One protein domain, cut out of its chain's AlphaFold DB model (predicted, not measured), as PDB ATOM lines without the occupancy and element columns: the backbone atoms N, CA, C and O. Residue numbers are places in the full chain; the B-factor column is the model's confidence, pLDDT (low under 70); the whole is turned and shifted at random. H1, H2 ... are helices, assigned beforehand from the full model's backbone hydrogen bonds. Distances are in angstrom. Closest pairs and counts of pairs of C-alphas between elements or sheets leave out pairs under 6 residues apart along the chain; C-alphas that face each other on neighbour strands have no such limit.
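This is residues 9 to 27, 37 to 67 and 170 to 273 of the 361 residues of an uncharacterized protein of Necator americanus (UniProt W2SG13). Two long helices, H10 and H11, fold back on each other as a hairpin, and a second hairpin, H6 and H7, packs on it through the short H7 in the middle, with H8 beside H11. H9 stands crosswise at the end where H10 begins and H11 ends, H3 packs on H7, and loosely joined pieces lie at the sides, H1 and H2 by H6, H4 and H5 by H11. The printed part has 154 residues with eleven named helices, H1 to H11 in order along the chain, and no named strand; the class is all helix. The whole is compact, with a radius of gyration of the C-alphas of 15.4 A, and spans 45 by 40 by 24 A.

H10, residues 230 to 250, and H11, residues 252 to 272, form a helical hairpin: they touch at a shallow tilt of 20 degrees, opposite ways, and their closest C-alphas, those of Ala 247 and Val 255, are 5.4 A apart. H7, residues 203 to 209, touches residues 232 to 240 of H10 alone, at a shallow tilt of 22 degrees, the same way; the closest C-alphas are those of Asp 204 and Met 236, 4.5 A apart. H6, residues 184 to 200, forms a helical hairpin with H7: they touch at a shallow tilt of 9 degrees, opposite ways, closest at the C-alphas of Ile 194 and Leu 206, 6.4 A apart. H6 and H10 are apart. H3, residues 37 to 45, touches H7 at a steep tilt of 44 degrees, the same way, closest at the C-alphas of Leu 39 and Val 208, 5.4 A apart. H8, residues 213 to 219, touches residues 257 to 264 of H11 alone, at a shallow tilt of 34 degrees, only just short of steep; the closest C-alphas, those of Ile 213 and Phe 261, are 6.9 A apart. H9, residues 222 to 228, touches residues 268 to 272 of H11 alone and is about perpendicular to it, at 87 degrees; the C-alphas of Val 222 and Val 272, the closest, are 6.0 A apart. H2, residues 20 to 24, only just touches H6, with 3 pairs of C-alphas within 8 A, the closest those of Leu 24 and Ala 200 at 5.9 A. H1, residues 9 to 15, and H6 are near each other. H4, residues 55 to 67, and H5, residues 170 to 175, are each close to H11 but not clearly touching it; the closest C-alphas are those of Leu 61 and Ser 256, 7.2 A apart, and those of Leu 174 and Ile 257, 7.3 A apart. Every O i to N i+4 pair is within hydrogen-bond range in H1, H2, H3, H4, H6, H8 and H9; the counts are 1 of 2 in H5, 2 of 3 in H7, and 16 of 17 in both H10 and H11.

H10 measures 29.7 A from first to last C-alpha, from C-alpha 230 at (-36.112, 5.828, 11.375) to C-alpha 250. H11 measures 30.2 A and ends with C-alpha 272 at (-37.799, 13.640, 14.110). H6 measures 24.5 A and H4 18.7 A. The first helix, H1, begins with C-alpha 9 at (-39.763, 0.461, -16.969).

The two C-alphas farthest apart, those of Tyr 21 and Ser 67, are 46.2 A apart. Residues 28 to 36 are not printed, and C-alphas 27 and 37 are 24.5 A apart across that cut; residues 68 to 169 are not printed either, with 15.6 A between C-alphas 67 and 170. Of the links that are printed whole, H3 to H4 and H5 to H6 are short, and the others are tight. The mean pLDDT of the printed part is 78.6; 46 residues are under 70, namely 9 to 27, 53 to 62, 64 to 67 and 170 to 182.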
ATOM      1  N   THR A   9     -39.734   0.746 -18.419       55.47
ATOM      2  CA  THR A   9     -39.763   0.461 -16.969       55.47
ATOM      3  C   THR A   9     -38.989  -0.812 -16.622       55.47
ATOM      4  O   THR A   9     -38.227  -0.829 -15.656       55.47
ATOM      5  N   GLY A  10     -39.144  -1.863 -17.438       59.19
ATOM      6  CA  GLY A  10     -38.413  -3.122 -17.281       59.19
ATOM      7  C   GLY A  10     -36.903  -2.931 -17.419       59.19
ATOM      8  O   GLY A  10     -36.154  -3.406 -16.572       59.19
ATOM      9  N   PHE A  11     -36.455  -2.160 -18.417       58.91
ATOM     10  CA  PHE A  11     -35.042  -1.819 -18.589       58.91
ATOM     11  C   PHE A  11     -34.476  -1.041 -17.394       58.91
ATOM     12  O   PHE A  11     -33.438  -1.430 -16.868       58.91
ATOM     13  N   PHE A  12     -35.162   0.008 -16.921       62.31
ATOM     14  CA  PHE A  12     -34.740   0.799 -15.750       62.31
ATOM     15  C   PHE A  12     -34.495  -0.075 -14.519       62.31
ATOM     16  O   PHE A  12     -33.489   0.061 -13.823       62.31
ATOM     17  N   VAL A  13     -35.426  -0.991 -14.277       64.38
ATOM     18  CA  VAL A  13     -35.421  -1.875 -13.117       64.38
ATOM     19  C   VAL A  13     -34.332  -2.938 -13.243       64.38
ATOM     20  O   VAL A  13     -33.494  -3.045 -12.349       64.38
ATOM     21  N   SER A  14     -34.271  -3.657 -14.369       64.50
ATOM     22  CA  SER A  14     -33.231  -4.663 -14.616       64.50
ATOM     23  C   SER A  14     -31.819  -4.069 -14.628       64.50
ATOM     24  O   SER A  14     -30.879  -4.728 -14.194       64.50
ATOM     25  N   ALA A  15     -31.654  -2.827 -15.092       60.78
ATOM     26  CA  ALA A  15     -30.364  -2.142 -15.101       60.78
ATOM     27  C   ALA A  15     -29.866  -1.834 -13.674       60.78
ATOM     28  O   ALA A  15     -28.700  -2.081 -13.355       60.78
ATOM     29  N   LEU A  16     -30.749  -1.366 -12.789       63.56
ATOM     30  CA  LEU A  16     -30.402  -1.035 -11.402       63.56
ATOM     31  C   LEU A  16     -30.311  -2.259 -10.465       63.56
ATOM     32  O   LEU A  16     -30.018  -2.083  -9.285       63.56
ATOM     33  N   ASP A  17     -30.545  -3.481 -10.967       63.72
ATOM     34  CA  ASP A  17     -30.863  -4.681 -10.166       63.72
ATOM     35  C   ASP A  17     -31.980  -4.415  -9.137       63.72
ATOM     36  O   ASP A  17     -32.022  -4.944  -8.025       63.72
ATOM     37  N   LEU A  18     -32.936  -3.571  -9.511       64.75
ATOM     38  CA  LEU A  18     -34.212  -3.512  -8.825       64.75
ATOM     39  C   LEU A  18     -35.102  -4.638  -9.359       64.75
ATOM     40  O   LEU A  18     -34.878  -5.197 -10.429       64.75
ATOM     41  N   ASP A  19     -36.143  -4.960  -8.608       62.44
ATOM     42  CA  ASP A  19     -37.255  -5.783  -9.074       62.44
ATOM     43  C   ASP A  19     -38.522  -4.942  -8.876       62.44
ATOM     44  O   ASP A  19     -38.727  -4.398  -7.788       62.44
ATOM     45  N   ILE A  20     -39.353  -4.798  -9.917       62.59
ATOM     46  CA  ILE A  20     -40.623  -4.046  -9.860       62.59
ATOM     47  C   ILE A  20     -41.469  -4.544  -8.691       62.59
ATOM     48  O   ILE A  20     -42.038  -3.741  -7.954       62.59
ATOM     49  N   TYR A  21     -41.510  -5.859  -8.477       58.97
ATOM     50  CA  TYR A  21     -42.287  -6.462  -7.406       58.97
ATOM     51  C   TYR A  21     -41.682  -6.200  -6.021       58.97
ATOM     52  O   TYR A  21     -42.427  -6.190  -5.051       58.97
ATOM     53  N   GLN A  22     -40.382  -5.915  -5.907       59.09
ATOM     54  CA  GLN A  22     -39.712  -5.555  -4.645       59.09
ATOM     55  C   GLN A  22     -39.775  -4.046  -4.355       59.09
ATOM     56  O   GLN A  22     -39.973  -3.646  -3.213       59.09
ATOM     57  N   VAL A  23     -39.685  -3.194  -5.382       57.44
ATOM     58  CA  VAL A  23     -39.868  -1.736  -5.237       57.44
ATOM     59  C   VAL A  23     -41.329  -1.394  -4.935       57.44
ATOM     60  O   VAL A  23     -41.596  -0.524  -4.111       57.44
ATOM     61  N   LEU A  24     -42.289  -2.081  -5.564       60.62
ATOM     62  CA  LEU A  24     -43.720  -1.828  -5.353       60.62
ATOM     63  C   LEU A  24     -44.341  -2.653  -4.211       60.62
ATOM     64  O   LEU A  24     -45.436  -2.314  -3.764       60.62
ATOM     65  N   SER A  25     -43.676  -3.702  -3.705       63.03
ATOM     66  CA  SER A  25     -44.135  -4.427  -2.510       63.03
ATOM     67  C   SER A  25     -43.649  -3.743  -1.228       63.03
ATOM     68  O   SER A  25     -42.441  -3.653  -1.002       63.03
ATOM     69  N   PRO A  26     -44.551  -3.364  -0.302       58.97
ATOM     70  CA  PRO A  26     -44.155  -2.838   1.002       58.97
ATOM     71  C   PRO A  26     -43.315  -3.806   1.853       58.97
ATOM     72  O   PRO A  26     -42.695  -3.363   2.816       58.97
ATOM     73  N   ALA A  27     -43.319  -5.107   1.530       56.22
ATOM     74  CA  ALA A  27     -42.736  -6.162   2.357       56.22
ATOM     75  C   ALA A  27     -41.264  -6.497   2.045       56.22
ATOM     76  O   ALA A  27     -40.609  -7.107   2.886       56.22
ATOM     77  N   LEU A  37     -21.591   3.039  -6.033       91.56
ATOM     78  CA  LEU A  37     -21.766   2.103  -7.144       91.56
ATOM     79  C   LEU A  37     -23.160   2.241  -7.771       91.56
ATOM     80  O   LEU A  37     -23.284   2.233  -8.993       91.56
ATOM     81  N   ALA A  38     -24.200   2.442  -6.959       90.25
ATOM     82  CA  ALA A  38     -25.542   2.752  -7.450       90.25
ATOM     83  C   ALA A  38     -25.554   4.058  -8.266       90.25
ATOM     84  O   ALA A  38     -26.101   4.089  -9.370       90.25
ATOM     85  N   LEU A  39     -24.872   5.106  -7.787       90.94
ATOM     86  CA  LEU A  39     -24.744   6.381  -8.496       90.94
ATOM     87  C   LEU A  39     -24.026   6.217  -9.844       90.94
ATOM     88  O   LEU A  39     -24.543   6.625 -10.883       90.94
ATOM     89  N   THR A  40     -22.854   5.580  -9.862       90.69
ATOM     90  CA  THR A  40     -22.087   5.377 -11.105       90.69
ATOM     91  C   THR A  40     -22.796   4.455 -12.109       90.69
ATOM     92  O   THR A  40     -22.672   4.671 -13.318       90.69
ATOM     93  N   ARG A  41     -23.623   3.499 -11.650       88.75
ATOM     94  CA  ARG A  41     -24.547   2.735 -12.514       88.75
ATOM     95  C   ARG A  41     -25.618   3.629 -13.142       88.75
ATOM     96  O   ARG A  41     -25.730   3.617 -14.364       88.75
ATOM     97  N   VAL A  42     -26.321   4.451 -12.354       85.94
ATOM     98  CA  VAL A  42     -27.317   5.433 -12.846       85.94
ATOM     99  C   VAL A  42     -26.726   6.323 -13.950       85.94
ATOM    100  O   VAL A  42     -27.345   6.506 -14.999       85.94
ATOM    101  N   HIS A  43     -25.498   6.815 -13.762       85.88
ATOM    102  CA  HIS A  43     -24.767   7.567 -14.790       85.88
ATOM    103  C   HIS A  43     -24.554   6.778 -16.086       85.88
ATOM    104  O   HIS A  43     -24.883   7.263 -17.168       85.88
ATOM    105  N   SER A  44     -24.004   5.568 -15.972       85.81
ATOM    106  CA  SER A  44     -23.649   4.721 -17.115       85.81
ATOM    107  C   SER A  44     -24.872   4.232 -17.901       85.81
ATOM    108  O   SER A  44     -24.839   4.148 -19.125       85.81
ATOM    109  N   GLN A  45     -25.973   3.934 -17.208       82.81
ATOM    110  CA  GLN A  45     -27.135   3.248 -17.782       82.81
ATOM    111  C   GLN A  45     -28.113   4.195 -18.479       82.81
ATOM    112  O   GLN A  45     -28.685   3.832 -19.503       82.81
ATOM    113  N   PHE A  46     -28.264   5.422 -17.974       78.62
ATOM    114  CA  PHE A  46     -29.185   6.419 -18.538       78.62
ATOM    115  C   PHE A  46     -28.459   7.536 -19.295       78.62
ATOM    116  O   PHE A  46     -29.066   8.545 -19.646       78.62
ATOM    117  N   SER A  47     -27.149   7.369 -19.539       80.19
ATOM    118  CA  SER A  47     -26.253   8.400 -20.097       80.19
ATOM    119  C   SER A  47     -26.349   9.743 -19.354       80.19
ATOM    120  O   SER A  47     -26.156  10.813 -19.931       80.19
ATOM    121  N   TRP A  48     -26.681   9.677 -18.063       81.19
ATOM    122  CA  TRP A  48     -27.031  10.811 -17.214       81.19
ATOM    123  C   TRP A  48     -25.751  11.608 -16.919       81.19
ATOM    124  O   TRP A  48     -24.886  11.120 -16.186       81.19
ATOM    125  N   PRO A  49     -25.553  12.807 -17.499       82.62
ATOM    126  CA  PRO A  49     -24.256  13.484 -17.477       82.62
ATOM    127  C   PRO A  49     -23.902  13.926 -16.057       82.62
ATOM    128  O   PRO A  49     -24.794  14.271 -15.285       82.62
ATOM    129  N   TYR A  50     -22.621  13.927 -15.678       85.94
ATOM    130  CA  TYR A  50     -22.198  14.384 -14.347       85.94
ATOM    131  C   TYR A  50     -22.510  15.881 -14.132       85.94
ATOM    132  O   TYR A  50     -22.371  16.668 -15.071       85.94
ATOM    133  N   PRO A  51     -22.931  16.298 -12.920       83.88
ATOM    134  CA  PRO A  51     -23.190  17.699 -12.624       83.88
ATOM    135  C   PRO A  51     -21.873  18.480 -12.663       83.88
ATOM    136  O   PRO A  51     -20.880  18.094 -12.042       83.88
ATOM    137  N   VAL A  52     -21.861  19.597 -13.389       78.00
ATOM    138  CA  VAL A  52     -20.667  20.432 -13.554       78.00
ATOM    139  C   VAL A  52     -20.702  21.571 -12.540       78.00
ATOM    140  O   VAL A  52     -21.505  22.497 -12.648       78.00
ATOM    141  N   ALA A  53     -19.795  21.535 -11.563       69.12
ATOM    142  CA  ALA A  53     -19.568  22.679 -10.690       69.12
ATOM    143  C   ALA A  53     -18.952  23.830 -11.502       69.12
ATOM    144  O   ALA A  53     -17.780  23.777 -11.881       69.12
ATOM    145  N   SER A  54     -19.721  24.887 -11.772       67.94
ATOM    146  CA  SER A  54     -19.138  26.119 -12.311       67.94
ATOM    147  C   SER A  54     -18.258  26.767 -11.238       67.94
ATOM    148  O   SER A  54     -18.607  26.758 -10.055       67.94
ATOM    149  N   LYS A  55     -17.117  27.346 -11.636       64.25
ATOM    150  CA  LYS A  55     -16.138  27.914 -10.690       64.25
ATOM    151  C   LYS A  55     -16.789  28.899  -9.704       64.25
ATOM    152  O   LYS A  55     -16.655  28.734  -8.499       64.25
ATOM    153  N   LYS A  56     -17.618  29.814 -10.225       64.62
ATOM    154  CA  LYS A  56     -18.383  30.789  -9.428       64.62
ATOM    155  C   LYS A  56     -19.266  30.136  -8.355       64.62
ATOM    156  O   LYS A  56     -19.409  30.701  -7.277       64.62
ATOM    157  N   MET A  57     -19.848  28.962  -8.624       61.97
ATOM    158  CA  MET A  57     -20.675  28.243  -7.644       61.97
ATOM    159  C   MET A  57     -19.844  27.572  -6.551       61.97
ATOM    160  O   MET A  57     -20.298  27.539  -5.412       61.97
ATOM    161  N   VAL A  58     -18.639  27.076  -6.859       63.03
ATOM    162  CA  VAL A  58     -17.707  26.558  -5.839       63.03
ATOM    163  C   VAL A  58     -17.304  27.691  -4.896       63.03
ATOM    164  O   VAL A  58     -17.532  27.583  -3.691       63.03
ATOM    165  N   ASP A  59     -16.832  28.807  -5.459       64.75
ATOM    166  CA  ASP A  59     -16.414  30.002  -4.718       64.75
ATOM    167  C   ASP A  59     -17.561  30.544  -3.822       64.75
ATOM    168  O   ASP A  59     -17.364  30.905  -2.657       64.75
ATOM    169  N   GLN A  60     -18.797  30.567  -4.344       64.81
ATOM    170  CA  GLN A  60     -19.988  31.019  -3.616       64.81
ATOM    171  C   GLN A  60     -20.434  30.039  -2.519       64.81
ATOM    172  O   GLN A  60     -20.826  30.482  -1.433       64.81
ATOM    173  N   LEU A  61     -20.374  28.725  -2.767       62.28
ATOM    174  CA  LEU A  61     -20.705  27.700  -1.773       62.28
ATOM    175  C   LEU A  61     -19.701  27.679  -0.629       62.28
ATOM    176  O   LEU A  61     -20.116  27.598   0.521       62.28
ATOM    177  N   GLU A  62     -18.404  27.788  -0.912       65.62
ATOM    178  CA  GLU A  62     -17.371  27.867   0.122       65.62
ATOM    179  C   GLU A  62     -17.594  29.091   1.024       65.62
ATOM    180  O   GLU A  62     -17.691  28.956   2.248       65.62
ATOM    181  N   LYS A  63     -17.838  30.264   0.421       70.62
ATOM    182  CA  LYS A  63     -18.159  31.505   1.140       70.62
ATOM    183  C   LYS A  63     -19.440  31.402   1.989       70.62
ATOM    184  O   LYS A  63     -19.463  31.885   3.122       70.62
ATOM    185  N   ARG A  64     -20.509  30.770   1.482       61.22
ATOM    186  CA  ARG A  64     -21.778  30.598   2.225       61.22
ATOM    187  C   ARG A  64     -21.694  29.519   3.313       61.22
ATOM    188  O   ARG A  64     -22.188  29.754   4.413       61.22
ATOM    189  N   LEU A  65     -21.038  28.387   3.059       60.03
ATOM    190  CA  LEU A  65     -20.847  27.311   4.042       60.03
ATOM    191  C   LEU A  65     -19.921  27.735   5.191       60.03
ATOM    192  O   LEU A  65     -20.159  27.340   6.332       60.03
ATOM    193  N   GLY A  66     -18.908  28.565   4.914       57.22
ATOM    194  CA  GLY A  66     -18.108  29.222   5.949       57.22
ATOM    195  C   GLY A  66     -18.974  30.094   6.863       57.22
ATOM    196  O   GLY A  66     -18.952  29.919   8.078       57.22
ATOM    197  N   SER A  67     -19.818  30.952   6.276       52.38
ATOM    198  CA  SER A  67     -20.749  31.813   7.021       52.38
ATOM    199  C   SER A  67     -21.722  31.016   7.908       52.38
ATOM    200  O   SER A  67     -21.800  31.259   9.113       52.38
ATOM    201  N   GLY A 170     -30.195  30.965  -6.097       47.69
ATOM    202  CA  GLY A 170     -28.841  30.426  -6.271       47.69
ATOM    203  C   GLY A 170     -28.738  28.896  -6.167       47.69
ATOM    204  O   GLY A 170     -27.733  28.335  -6.592       47.69
ATOM    205  N   VAL A 171     -29.758  28.212  -5.632       48.09
ATOM    206  CA  VAL A 171     -29.840  26.741  -5.551       48.09
ATOM    207  C   VAL A 171     -30.521  26.142  -6.781       48.09
ATOM    208  O   VAL A 171     -30.064  25.101  -7.244       48.09
ATOM    209  N   THR A 172     -31.484  26.831  -7.401       47.88
ATOM    210  CA  THR A 172     -31.906  26.521  -8.784       47.88
ATOM    211  C   THR A 172     -30.697  26.557  -9.727       47.88
ATOM    212  O   THR A 172     -30.500  25.658 -10.539       47.88
ATOM    213  N   LEU A 173     -29.801  27.530  -9.526       48.06
ATOM    214  CA  LEU A 173     -28.541  27.670 -10.264       48.06
ATOM    215  C   LEU A 173     -27.560  26.491 -10.061       48.06
ATOM    216  O   LEU A 173     -26.811  26.175 -10.986       48.06
ATOM    217  N   LEU A 174     -27.588  25.791  -8.912       49.03
ATOM    218  CA  LEU A 174     -26.795  24.562  -8.697       49.03
ATOM    219  C   LEU A 174     -27.242  23.411  -9.613       49.03
ATOM    220  O   LEU A 174     -26.430  22.555  -9.960       49.03
ATOM    221  N   VAL A 175     -28.510  23.408 -10.029       51.25
ATOM    222  CA  VAL A 175     -29.088  22.472 -11.004       51.25
ATOM    223  C   VAL A 175     -29.216  23.198 -12.349       51.25
ATOM    224  O   VAL A 175     -30.294  23.304 -12.924       51.25
ATOM    225  N   GLY A 176     -28.083  23.751 -12.804       43.84
ATOM    226  CA  GLY A 176     -27.976  24.743 -13.880       43.84
ATOM    227  C   GLY A 176     -28.910  24.500 -15.068       43.84
ATOM    228  O   GLY A 176     -28.734  23.546 -15.829       43.84
ATOM    229  N   GLU A 177     -29.854  25.430 -15.224       45.25
ATOM    230  CA  GLU A 177     -31.178  25.273 -15.851       45.25
ATOM    231  C   GLU A 177     -31.181  24.708 -17.286       45.25
ATOM    232  O   GLU A 177     -32.187  24.159 -17.735       45.25
ATOM    233  N   HIS A 178     -30.062  24.813 -18.014       41.88
ATOM    234  CA  HIS A 178     -29.971  24.477 -19.443       41.88
ATOM    235  C   HIS A 178     -28.722  23.668 -19.873       41.88
ATOM    236  O   HIS A 178     -28.521  23.509 -21.075       41.88
ATOM    237  N   SER A 179     -27.854  23.171 -18.970       45.50
ATOM    238  CA  SER A 179     -26.531  22.630 -19.387       45.50
ATOM    239  C   SER A 179     -26.123  21.226 -18.912       45.50
ATOM    240  O   SER A 179     -25.103  20.721 -19.378       45.50
ATOM    241  N   SER A 180     -26.874  20.556 -18.025       55.84
ATOM    242  CA  SER A 180     -26.524  19.184 -17.575       55.84
ATOM    243  C   SER A 180     -27.719  18.263 -17.267       55.84
ATOM    244  O   SER A 180     -27.606  17.328 -16.474       55.84
ATOM    245  N   GLY A 181     -28.865  18.494 -17.922       58.22
ATOM    246  CA  GLY A 181     -30.086  17.687 -17.753       58.22
ATOM    247  C   GLY A 181     -30.110  16.336 -18.488       58.22
ATOM    248  O   GLY A 181     -31.018  15.548 -18.253       58.22
ATOM    249  N   GLY A 182     -29.138  16.059 -19.366       68.06
ATOM    250  CA  GLY A 182     -29.184  14.913 -20.287       68.06
ATOM    251  C   GLY A 182     -30.064  15.187 -21.514       68.06
ATOM    252  O   GLY A 182     -30.284  16.343 -21.875       68.06
ATOM    253  N   SER A 183     -30.561  14.133 -22.169       78.25
ATOM    254  CA  SER A 183     -31.647  14.268 -23.150       78.25
ATOM    255  C   SER A 183     -32.986  14.500 -22.442       78.25
ATOM    256  O   SER A 183     -33.162  14.073 -21.297       78.25
ATOM    257  N   ALA A 184     -33.956  15.109 -23.133       79.62
ATOM    258  CA  ALA A 184     -35.314  15.286 -22.606       79.62
ATOM    259  C   ALA A 184     -35.941  13.950 -22.155       79.62
ATOM    260  O   ALA A 184     -36.559  13.891 -21.094       79.62
ATOM    261  N   ASP A 185     -35.695  12.869 -22.904       77.75
ATOM    262  CA  ASP A 185     -36.145  11.520 -22.551       77.75
ATOM    263  C   ASP A 185     -35.520  11.041 -21.235       77.75
ATOM    264  O   ASP A 185     -36.239  10.596 -20.344       77.75
ATOM    265  N   SER A 186     -34.198  11.186 -21.067       76.88
ATOM    266  CA  SER A 186     -33.511  10.787 -19.828       76.88
ATOM    267  C   SER A 186     -33.980  11.604 -18.615       76.88
ATOM    268  O   SER A 186     -34.155  11.051 -17.529       76.88
ATOM    269  N   LEU A 187     -34.276  12.897 -18.808       77.19
ATOM    270  CA  LEU A 187     -34.829  13.783 -17.783       77.19
ATOM    271  C   LEU A 187     -36.244  13.369 -17.364       77.19
ATOM    272  O   LEU A 187     -36.528  13.297 -16.166       77.19
ATOM    273  N   ALA A 188     -37.114  13.049 -18.324       81.31
ATOM    274  CA  ALA A 188     -38.460  12.553 -18.054       81.31
ATOM    275  C   ALA A 188     -38.425  11.192 -17.334       81.31
ATOM    276  O   ALA A 188     -39.045  11.031 -16.282       81.31
ATOM    277  N   GLN A 189     -37.634  10.245 -17.845       78.44
ATOM    278  CA  GLN A 189     -37.489   8.899 -17.283       78.44
ATOM    279  C   GLN A 189     -36.961   8.916 -15.839       78.44
ATOM    280  O   GLN A 189     -37.502   8.238 -14.967       78.44
ATOM    281  N   MET A 190     -35.944   9.732 -15.547       78.69
ATOM    282  CA  MET A 190     -35.416   9.880 -14.186       78.69
ATOM    283  C   MET A 190     -36.389  10.633 -13.266       78.69
ATOM    284  O   MET A 190     -36.533  10.276 -12.098       78.69
ATOM    285  N   SER A 191     -37.133  11.617 -13.780       81.75
ATOM    286  CA  SER A 191     -38.185  12.306 -13.011       81.75
ATOM    287  C   SER A 191     -39.327  11.366 -12.603       81.75
ATOM    288  O   SER A 191     -39.870  11.502 -11.499       81.75
ATOM    289  N   GLN A 192     -39.648  10.403 -13.471       82.19
ATOM    290  CA  GLN A 192     -40.584   9.302 -13.247       82.19
ATOM    291  C   GLN A 192     -40.026   8.280 -12.239       82.19
ATOM    292  O   GLN A 192     -40.726   7.936 -11.286       82.19
ATOM    293  N   LEU A 193     -38.750   7.889 -12.358       79.62
ATOM    294  CA  LEU A 193     -38.066   7.025 -11.387       79.62
ATOM    295  C   LEU A 193     -38.106   7.617  -9.967       79.62
ATOM    296  O   LEU A 193     -38.523   6.931  -9.037       79.62
ATOM    297  N   ILE A 194     -37.768   8.903  -9.794       81.06
ATOM    298  CA  ILE A 194     -37.846   9.598  -8.491       81.06
ATOM    299  C   ILE A 194     -39.277   9.550  -7.921       81.06
ATOM    300  O   ILE A 194     -39.454   9.336  -6.723       81.06
ATOM    301  N   SER A 195     -40.308   9.691  -8.767       83.69
ATOM    302  CA  SER A 195     -41.710   9.628  -8.321       83.69
ATOM    303  C   SER A 195     -42.084   8.237  -7.801       83.69
ATOM    304  O   SER A 195     -42.684   8.116  -6.734       83.69
ATOM    305  N   TRP A 196     -41.683   7.173  -8.504       82.31
ATOM    306  CA  TRP A 196     -41.900   5.800  -8.045       82.31
ATOM    307  C   TRP A 196     -41.168   5.494  -6.738       82.31
ATOM    308  O   TRP A 196     -41.770   4.922  -5.830       82.31
ATOM    309  N   LEU A 197     -39.906   5.913  -6.614       82.81
ATOM    310  CA  LEU A 197     -39.097   5.697  -5.412       82.81
ATOM    311  C   LEU A 197     -39.683   6.417  -4.187       82.81
ATOM    312  O   LEU A 197     -39.753   5.823  -3.112       82.81
ATOM    313  N   SER A 198     -40.176   7.651  -4.345       82.88
ATOM    314  CA  SER A 198     -40.869   8.375  -3.267       82.88
ATOM    315  C   SER A 198     -42.182   7.691  -2.862       82.88
ATOM    316  O   SER A 198     -42.413   7.409  -1.680       82.88
ATOM    317  N   ASN A 199     -43.010   7.309  -3.843       82.19
ATOM    318  CA  ASN A 199     -44.266   6.594  -3.596       82.19
ATOM    319  C   ASN A 199     -44.037   5.279  -2.821       82.19
ATOM    320  O   ASN A 199     -44.721   5.034  -1.819       82.19
ATOM    321  N   ALA A 200     -43.024   4.501  -3.224       79.62
ATOM    322  CA  ALA A 200     -42.568   3.268  -2.574       79.62
ATOM    323  C   ALA A 200     -41.952   3.475  -1.173       79.62
ATOM    324  O   ALA A 200     -41.947   2.555  -0.349       79.62
ATOM    325  N   GLY A 201     -41.447   4.678  -0.879       80.31
ATOM    326  CA  GLY A 201     -40.702   4.976   0.346       80.31
ATOM    327  C   GLY A 201     -39.227   4.554   0.301       80.31
ATOM    328  O   GLY A 201     -38.619   4.352   1.348       80.31
ATOM    329  N   CYS A 202     -38.642   4.422  -0.888       84.12
ATOM    330  CA  CYS A 202     -37.223   4.128  -1.114       84.12
ATOM    331  C   CYS A 202     -36.378   5.412  -1.000       84.12
ATOM    332  O   CYS A 202     -35.838   5.915  -1.987       84.12
ATOM    333  N   LEU A 203     -36.325   5.987   0.209       85.31
ATOM    334  CA  LEU A 203     -35.657   7.271   0.480       85.31
ATOM    335  C   LEU A 203     -34.145   7.220   0.192       85.31
ATOM    336  O   LEU A 203     -33.565   8.174  -0.321       85.31
ATOM    337  N   ASP A 204     -33.516   6.081   0.455       86.94
ATOM    338  CA  ASP A 204     -32.124   5.789   0.119       86.94
ATOM    339  C   ASP A 204     -31.830   5.913  -1.384       86.94
ATOM    340  O   ASP A 204     -30.822   6.497  -1.774       86.94
ATOM    341  N   TRP A 205     -32.738   5.474  -2.252       85.25
ATOM    342  CA  TRP A 205     -32.603   5.702  -3.690       85.25
ATOM    343  C   TRP A 205     -32.855   7.162  -4.094       85.25
ATOM    344  O   TRP A 205     -32.231   7.635  -5.048       85.25
ATOM    345  N   LEU A 206     -33.673   7.928  -3.357       85.25
ATOM    346  CA  LEU A 206     -33.794   9.379  -3.589       85.25
ATOM    347  C   LEU A 206     -32.444  10.094  -3.394       85.25
ATOM    348  O   LEU A 206     -32.158  11.026  -4.146       85.25
ATOM    349  N   CYS A 207     -31.598   9.628  -2.467       84.38
ATOM    350  CA  CYS A 207     -30.228  10.124  -2.261       84.38
ATOM    351  C   CYS A 207     -29.303   9.902  -3.471       84.38
ATOM    352  O   CYS A 207     -28.406  10.706  -3.714       84.38
ATOM    353  N   VAL A 208     -29.503   8.812  -4.216       85.50
ATOM    354  CA  VAL A 208     -28.688   8.450  -5.387       85.50
ATOM    355  C   VAL A 208     -29.170   9.178  -6.647       85.50
ATOM    356  O   VAL A 208     -28.369   9.653  -7.450       85.50
ATOM    357  N   VAL A 209     -30.489   9.251  -6.835       81.88
ATOM    358  CA  VAL A 209     -31.116   9.652  -8.106       81.88
ATOM    359  C   VAL A 209     -31.390  11.164  -8.172       81.88
ATOM    360  O   VAL A 209     -31.331  11.755  -9.253       81.88
ATOM    361  N   SER A 210     -31.659  11.823  -7.040       81.50
ATOM    362  CA  SER A 210     -32.097  13.229  -7.023       81.50
ATOM    363  C   SER A 210     -30.941  14.225  -7.133       81.50
ATOM    364  O   SER A 210     -29.976  14.178  -6.374       81.50
ATOM    365  N   ARG A 211     -31.086  15.206  -8.031       81.38
ATOM    366  CA  ARG A 211     -30.257  16.431  -8.070       81.38
ATOM    367  C   ARG A 211     -31.013  17.684  -7.661       81.38
ATOM    368  O   ARG A 211     -30.416  18.615  -7.134       81.38
ATOM    369  N   ASP A 212     -32.316  17.698  -7.921       80.31
ATOM    370  CA  ASP A 212     -33.208  18.779  -7.532       80.31
ATOM    371  C   ASP A 212     -33.372  18.796  -6.007       80.31
ATOM    372  O   ASP A 212     -34.088  17.983  -5.424       80.31
ATOM    373  N   ILE A 213     -32.682  19.746  -5.376       79.19
ATOM    374  CA  ILE A 213     -32.720  20.000  -3.934       79.19
ATOM    375  C   ILE A 213     -34.112  20.480  -3.489       79.19
ATOM    376  O   ILE A 213     -34.506  20.209  -2.357       79.19
ATOM    377  N   VAL A 214     -34.868  21.177  -4.343       82.31
ATOM    378  CA  VAL A 214     -36.211  21.680  -4.012       82.31
ATOM    379  C   VAL A 214     -37.189  20.513  -3.951       82.31
ATOM    380  O   VAL A 214     -37.838  20.318  -2.922       82.31
ATOM    381  N   ARG A 215     -37.227  19.673  -4.993       82.31
ATOM    382  CA  ARG A 215     -38.037  18.448  -4.990       82.31
ATOM    383  C   ARG A 215     -37.625  17.505  -3.865       82.31
ATOM    384  O   ARG A 215     -38.479  17.074  -3.098       82.31
ATOM    385  N   LEU A 216     -36.330  17.238  -3.702       84.44
ATOM    386  CA  LEU A 216     -35.821  16.367  -2.642       84.44
ATOM    387  C   LEU A 216     -36.270  16.817  -1.237       84.44
ATOM    388  O   LEU A 216     -36.563  15.975  -0.390       84.44
ATOM    389  N   ARG A 217     -36.375  18.130  -0.986       85.00
ATOM    390  CA  ARG A 217     -36.868  18.680   0.289       85.00
ATOM    391  C   ARG A 217     -38.370  18.508   0.501       85.00
ATOM    392  O   ARG A 217     -38.794  18.408   1.647       85.00
ATOM    393  N   ALA A 218     -39.160  18.475  -0.571       86.69
ATOM    394  CA  ALA A 218     -40.583  18.159  -0.489       86.69
ATOM    395  C   ALA A 218     -40.801  16.663  -0.191       86.69
ATOM    396  O   ALA A 218     -41.593  16.318   0.683       86.69
ATOM    397  N   GLU A 219     -40.055  15.786  -0.871       87.25
ATOM    398  CA  GLU A 219     -40.171  14.323  -0.754       87.25
ATOM    399  C   GLU A 219     -39.615  13.810   0.604       87.25
ATOM    400  O   GLU A 219     -40.180  12.903   1.221       87.25
ATOM    401  N   ILE A 220     -38.525  14.405   1.115       90.44
ATOM    402  CA  ILE A 220     -37.868  14.019   2.379       90.44
ATOM    403  C   ILE A 220     -38.223  15.018   3.484       90.44
ATOM    404  O   ILE A 220     -37.601  16.072   3.622       90.44
ATOM    405  N   ASN A 221     -39.210  14.659   4.301       92.25
ATOM    406  CA  ASN A 221     -39.768  15.485   5.365       92.25
ATOM    407  C   ASN A 221     -40.119  14.624   6.602       92.25
ATOM    408  O   ASN A 221     -40.001  13.398   6.584       92.25
ATOM    409  N   VAL A 222     -40.556  15.256   7.696       93.38
ATOM    410  CA  VAL A 222     -40.854  14.571   8.973       93.38
ATOM    411  C   VAL A 222     -41.939  13.487   8.831       93.38
ATOM    412  O   VAL A 222     -41.895  12.475   9.530       93.38
ATOM    413  N   GLU A 223     -42.902  13.663   7.926       92.44
ATOM    414  CA  GLU A 223     -43.981  12.702   7.679       92.44
ATOM    415  C   GLU A 223     -43.497  11.511   6.848       92.44
ATOM    416  O   GLU A 223     -43.809  10.368   7.185       92.44
ATOM    417  N   SER A 224     -42.671  11.738   5.818       90.31
ATOM    418  CA  SER A 224     -42.100  10.640   5.031       90.31
ATOM    419  C   SER A 224     -41.113   9.799   5.849       90.31
ATOM    420  O   SER A 224     -41.126   8.573   5.731       90.31
ATOM    421  N   VAL A 225     -40.370  10.393   6.792       92.12
ATOM    422  CA  VAL A 225     -39.567   9.627   7.765       92.12
ATOM    423  C   VAL A 225     -40.442   8.804   8.717       92.12
ATOM    424  O   VAL A 225     -40.142   7.633   8.948       92.12
ATOM    425  N   LYS A 226     -41.560   9.352   9.214       91.12
ATOM    426  CA  LYS A 226     -42.531   8.595  10.033       91.12
ATOM    427  C   LYS A 226     -43.197   7.449   9.252       91.12
ATOM    428  O   LYS A 226     -43.395   6.380   9.819       91.12
ATOM    429  N   LYS A 227     -43.497   7.642   7.958       89.69
ATOM    430  CA  LYS A 227     -44.064   6.623   7.047       89.69
ATOM    431  C   LYS A 227     -43.083   5.480   6.759       89.69
ATOM    432  O   LYS A 227     -43.497   4.327   6.661       89.69
ATOM    433  N   VAL A 228     -41.804   5.795   6.545       87.44
ATOM    434  CA  VAL A 228     -40.804   4.826   6.058       87.44
ATOM    435  C   VAL A 228     -40.041   4.144   7.200       87.44
ATOM    436  O   VAL A 228     -39.697   2.969   7.067       87.44
ATOM    437  N   GLY A 229     -39.833   4.843   8.319       90.69
ATOM    438  CA  GLY A 229     -39.140   4.357   9.514       90.69
ATOM    439  C   GLY A 229     -37.762   4.996   9.719       90.69
ATOM    440  O   GLY A 229     -37.037   5.299   8.768       90.69
ATOM    441  N   THR A 230     -37.370   5.166  10.985       91.25
ATOM    442  CA  THR A 230     -36.112   5.828  11.375       91.25
ATOM    443  C   THR A 230     -34.866   5.105  10.879       91.25
ATOM    444  O   THR A 230     -33.904   5.765  10.504       91.25
ATOM    445  N   GLU A 231     -34.863   3.770  10.828       90.19
ATOM    446  CA  GLU A 231     -33.675   3.012  10.404       90.19
ATOM    447  C   GLU A 231     -33.372   3.182   8.912       90.19
ATOM    448  O   GLU A 231     -32.215   3.356   8.540       90.19
ATOM    449  N   ALA A 232     -34.399   3.244   8.058       89.12
ATOM    450  CA  ALA A 232     -34.229   3.551   6.638       89.12
ATOM    451  C   ALA A 232     -33.726   4.992   6.420       89.12
ATOM    452  O   ALA A 232     -32.900   5.244   5.545       89.12
ATOM    453  N   PHE A 233     -34.171   5.936   7.256       92.38
ATOM    454  CA  PHE A 233     -33.677   7.312   7.232       92.38
ATOM    455  C   PHE A 233     -32.215   7.421   7.707       92.38
ATOM    456  O   PHE A 233     -31.408   8.064   7.038       92.38
ATOM    457  N   LYS A 234     -31.828   6.723   8.787       92.31
ATOM    458  CA  LYS A 234     -30.420   6.590   9.218       92.31
ATOM    459  C   LYS A 234     -29.544   5.959   8.131       92.31
ATOM    460  O   LYS A 234     -28.413   6.395   7.927       92.31
ATOM    461  N   HIS A 235     -30.058   4.951   7.423       92.00
ATOM    462  CA  HIS A 235     -29.352   4.299   6.316       92.00
ATOM    463  C   HIS A 235     -29.093   5.271   5.157       92.00
ATOM    464  O   HIS A 235     -27.963   5.403   4.697       92.00
ATOM    465  N   MET A 236     -30.104   6.054   4.769       92.19
ATOM    466  CA  MET A 236     -29.947   7.152   3.811       92.19
ATOM    467  C   MET A 236     -28.948   8.225   4.287       92.19
ATOM    468  O   MET A 236     -28.189   8.748   3.472       92.19
ATOM    469  N   MET A 237     -28.906   8.557   5.584       92.81
ATOM    470  CA  MET A 237     -27.895   9.478   6.133       92.81
ATOM    471  C   MET A 237     -26.470   8.929   5.992       92.81
ATOM    472  O   MET A 237     -25.568   9.686   5.634       92.81
ATOM    473  N   CYS A 238     -26.272   7.627   6.228       93.06
ATOM    474  CA  CYS A 238     -24.995   6.942   6.012       93.06
ATOM    475  C   CYS A 238     -24.570   7.030   4.537       93.06
ATOM    476  O   CYS A 238     -23.509   7.575   4.232       93.06
ATOM    477  N   GLY A 239     -25.459   6.632   3.621       92.62
ATOM    478  CA  GLY A 239     -25.221   6.693   2.178       92.62
ATOM    479  C   GLY A 239     -24.963   8.097   1.628       92.62
ATOM    480  O   GLY A 239     -24.122   8.274   0.751       92.62
ATOM    481  N   CYS A 240     -25.617   9.125   2.174       93.81
ATOM    482  CA  CYS A 240     -25.334  10.521   1.824       93.81
ATOM    483  C   CYS A 240     -23.908  10.937   2.241       93.81
ATOM    484  O   CYS A 240     -23.245  11.685   1.520       93.81
ATOM    485  N   GLY A 241     -23.401  10.400   3.358       93.88
ATOM    486  CA  GLY A 241     -22.002  10.533   3.773       93.88
ATOM    487  C   GLY A 241     -21.028   9.823   2.826       93.88
ATOM    488  O   GLY A 241     -20.075  10.446   2.361       93.88
ATOM    489  N   GLU A 242     -21.302   8.562   2.481       94.75
ATOM    490  CA  GLU A 242     -20.506   7.767   1.528       94.75
ATOM    491  C   GLU A 242     -20.428   8.432   0.144       94.75
ATOM    492  O   GLU A 242     -19.350   8.550  -0.443       94.75
ATOM    493  N   LEU A 243     -21.560   8.927  -0.371       94.56
ATOM    494  CA  LEU A 243     -21.604   9.688  -1.621       94.56
ATOM    495  C   LEU A 243     -20.820  10.993  -1.525       94.56
ATOM    496  O   LEU A 243     -20.184  11.379  -2.503       94.56
ATOM    497  N   LEU A 244     -20.865  11.689  -0.386       94.19
ATOM    498  CA  LEU A 244     -20.137  12.942  -0.205       94.19
ATOM    499  C   LEU A 244     -18.620  12.706  -0.185       94.19
ATOM    500  O   LEU A 244     -17.892  13.464  -0.824       94.19
ATOM    501  N   GLU A 245     -18.147  11.654   0.487       95.19
ATOM    502  CA  GLU A 245     -16.736  11.249   0.466       95.19
ATOM    503  C   GLU A 245     -16.291  10.809  -0.936       95.19
ATOM    504  O   GLU A 245     -15.269  11.277  -1.439       95.19
ATOM    505  N   TRP A 246     -17.084   9.984  -1.624       95.50
ATOM    506  CA  TRP A 246     -16.806   9.623  -3.014       95.50
ATOM    507  C   TRP A 246     -16.765  10.861  -3.927       95.50
ATOM    508  O   TRP A 246     -15.872  10.992  -4.770       95.50
ATOM    509  N   ALA A 247     -17.690  11.807  -3.743       93.94
ATOM    510  CA  ALA A 247     -17.790  13.004  -4.564       93.94
ATOM    511  C   ALA A 247     -16.605  13.963  -4.378       93.94
ATOM    512  O   ALA A 247     -16.202  14.589  -5.359       93.94
ATOM    513  N   THR A 248     -16.001  14.070  -3.183       93.50
ATOM    514  CA  THR A 248     -14.795  14.910  -3.003       93.50
ATOM    515  C   THR A 248     -13.596  14.394  -3.793       93.50
ATOM    516  O   THR A 248     -12.736  15.191  -4.158       93.50
ATOM    517  N   GLN A 249     -13.569  13.096  -4.103       94.56
ATOM    518  CA  GLN A 249     -12.519  12.455  -4.893       94.56
ATOM    519  C   GLN A 249     -12.852  12.408  -6.398       94.56
ATOM    520  O   GLN A 249     -11.943  12.474  -7.223       94.56
ATOM    521  N   ASN A 250     -14.139  12.314  -6.769       93.25
ATOM    522  CA  ASN A 250     -14.566  11.989  -8.140       93.25
ATOM    523  C   ASN A 250     -15.382  13.084  -8.856       93.25
ATOM    524  O   ASN A 250     -15.328  13.172 -10.082       93.25
ATOM    525  N   CYS A 251     -16.171  13.908  -8.151       89.75
ATOM    526  CA  CYS A 251     -17.067  14.879  -8.795       89.75
ATOM    527  C   CYS A 251     -17.455  16.059  -7.881       89.75
ATOM    528  O   CYS A 251     -18.414  15.990  -7.107       89.75
ATOM    529  N   LEU A 252     -16.784  17.203  -8.055       86.75
ATOM    530  CA  LEU A 252     -17.056  18.428  -7.286       86.75
ATOM    531  C   LEU A 252     -18.495  18.963  -7.445       86.75
ATOM    532  O   LEU A 252     -19.008  19.591  -6.523       86.75
ATOM    533  N   GLY A 253     -19.177  18.679  -8.561       85.81
ATOM    534  CA  GLY A 253     -20.596  19.021  -8.728       85.81
ATOM    535  C   GLY A 253     -21.511  18.269  -7.761       85.81
ATOM    536  O   GLY A 253     -22.451  18.853  -7.224       85.81
ATOM    537  N   TYR A 254     -21.200  17.004  -7.455       89.94
ATOM    538  CA  TYR A 254     -21.925  16.262  -6.425       89.94
ATOM    539  C   TYR A 254     -21.589  16.748  -5.016       89.94
ATOM    540  O   TYR A 254     -22.497  16.825  -4.197       89.94
ATOM    541  N   VAL A 255     -20.349  17.173  -4.733       90.44
ATOM    542  CA  VAL A 255     -19.986  17.765  -3.425       90.44
ATOM    543  C   VAL A 255     -20.890  18.954  -3.086       90.44
ATOM    544  O   VAL A 255     -21.339  19.083  -1.948       90.44
ATOM    545  N   SER A 256     -21.186  19.803  -4.072       84.50
ATOM    546  CA  SER A 256     -22.107  20.934  -3.928       84.50
ATOM    547  C   SER A 256     -23.520  20.494  -3.531       84.50
ATOM    548  O   SER A 256     -24.059  20.990  -2.542       84.50
ATOM    549  N   ILE A 257     -24.102  19.545  -4.269       87.88
ATOM    550  CA  ILE A 257     -25.477  19.063  -4.064       87.88
ATOM    551  C   ILE A 257     -25.591  18.296  -2.736       87.88
ATOM    552  O   ILE A 257     -26.450  18.593  -1.905       87.88
ATOM    553  N   LEU A 258     -24.677  17.353  -2.497       91.62
ATOM    554  CA  LEU A 258     -24.687  16.459  -1.339       91.62
ATOM    555  C   LEU A 258     -24.426  17.193  -0.020       91.62
ATOM    556  O   LEU A 258     -25.000  16.816   0.993       91.62
ATOM    557  N   ARG A 259     -23.649  18.287  -0.005       90.50
ATOM    558  CA  ARG A 259     -23.522  19.135   1.199       90.50
ATOM    559  C   ARG A 259     -24.840  19.811   1.576       90.50
ATOM    560  O   ARG A 259     -25.167  19.870   2.759       90.50
ATOM    561  N   VAL A 260     -25.597  20.311   0.596       88.50
ATOM    562  CA  VAL A 260     -26.912  20.931   0.848       88.50
ATOM    563  C   VAL A 260     -27.938  19.875   1.264       88.50
ATOM    564  O   VAL A 260     -28.778  20.148   2.124       88.50
ATOM    565  N   PHE A 261     -27.843  18.662   0.715       90.44
ATOM    566  CA  PHE A 261     -28.697  17.549   1.119       90.44
ATOM    567  C   PHE A 261     -28.364  17.023   2.524       90.44
ATOM    568  O   PHE A 261     -29.267  16.913   3.347       90.44
ATOM    569  N   ALA A 262     -27.092  16.787   2.857       92.12
ATOM    570  CA  ALA A 262     -26.679  16.374   4.199       92.12
ATOM    571  C   ALA A 262     -27.146  17.373   5.274       92.12
ATOM    572  O   ALA A 262     -27.681  16.964   6.301       92.12
ATOM    573  N   ALA A 263     -27.050  18.681   5.007       91.56
ATOM    574  CA  ALA A 263     -27.586  19.714   5.896       91.56
ATOM    575  C   ALA A 263     -29.121  19.652   6.049       91.56
ATOM    576  O   ALA A 263     -29.638  19.915   7.131       91.56
ATOM    577  N   HIS A 264     -29.861  19.276   4.996       91.75
ATOM    578  CA  HIS A 264     -31.306  19.023   5.089       91.75
ATOM    579  C   HIS A 264     -31.620  17.766   5.912       91.75
ATOM    580  O   HIS A 264     -32.527  17.788   6.740       91.75
ATOM    581  N   LEU A 265     -30.839  16.693   5.746       92.69
ATOM    582  CA  LEU A 265     -30.981  15.478   6.551       92.69
ATOM    583  C   LEU A 265     -30.722  15.736   8.040       92.69
ATOM    584  O   LEU A 265     -31.467  15.210   8.859       92.69
ATOM    585  N   GLU A 266     -29.743  16.573   8.406       93.25
ATOM    586  CA  GLU A 266     -29.549  16.972   9.811       93.25
ATOM    587  C   GLU A 266     -30.782  17.694  10.381       93.25
ATOM    588  O   GLU A 266     -31.201  17.390  11.495       93.25
ATOM    589  N   ILE A 267     -31.408  18.595   9.613       92.88
ATOM    590  CA  ILE A 267     -32.620  19.321  10.037       92.88
ATOM    591  C   ILE A 267     -33.807  18.361  10.216       92.88
ATOM    592  O   ILE A 267     -34.531  18.451  11.207       92.88
ATOM    593  N   VAL A 268     -34.007  17.420   9.286       93.88
ATOM    594  CA  VAL A 268     -35.081  16.417   9.396       93.88
ATOM    595  C   VAL A 268     -34.805  15.427  10.536       93.88
ATOM    596  O   VAL A 268     -35.744  15.043  11.228       93.88
ATOM    597  N   ALA A 269     -33.544  15.063  10.800       93.94
ATOM    598  CA  ALA A 269     -33.165  14.248  11.956       93.94
ATOM    599  C   ALA A 269     -33.517  14.946  13.283       93.94
ATOM    600  O   ALA A 269     -34.200  14.354  14.122       93.94
ATOM    601  N   GLU A 270     -33.124  16.220  13.427       93.56
ATOM    602  CA  GLU A 270     -33.410  17.065  14.597       93.56
ATOM    603  C   GLU A 270     -34.937  17.167  14.822       93.56
ATOM    604  O   GLU A 270     -35.420  16.918  15.927       93.56
ATOM    605  N   ALA A 271     -35.720  17.386  13.757       93.81
ATOM    606  CA  ALA A 271     -37.186  17.475  13.808       93.81
ATOM    607  C   ALA A 271     -37.928  16.133  14.030       93.81
ATOM    608  O   ALA A 271     -39.100  16.132  14.414       93.81
ATOM    609  N   VAL A 272     -37.276  14.989  13.797       93.81
ATOM    610  CA  VAL A 272     -37.799  13.640  14.110       93.81
ATOM    611  C   VAL A 272     -37.391  13.193  15.527       93.81
ATOM    612  O   VAL A 272     -37.897  12.188  16.024       93.81
ATOM    613  N   GLY A 273     -36.522  13.945  16.213       91.56
ATOM    614  CA  GLY A 273     -35.990  13.587  17.532       91.56
ATOM    615  C   GLY A 273     -34.847  12.569  17.480       91.56
ATOM    616  O   GLY A 273     -34.518  11.957  18.497       91.56
TER     617      GLY A 273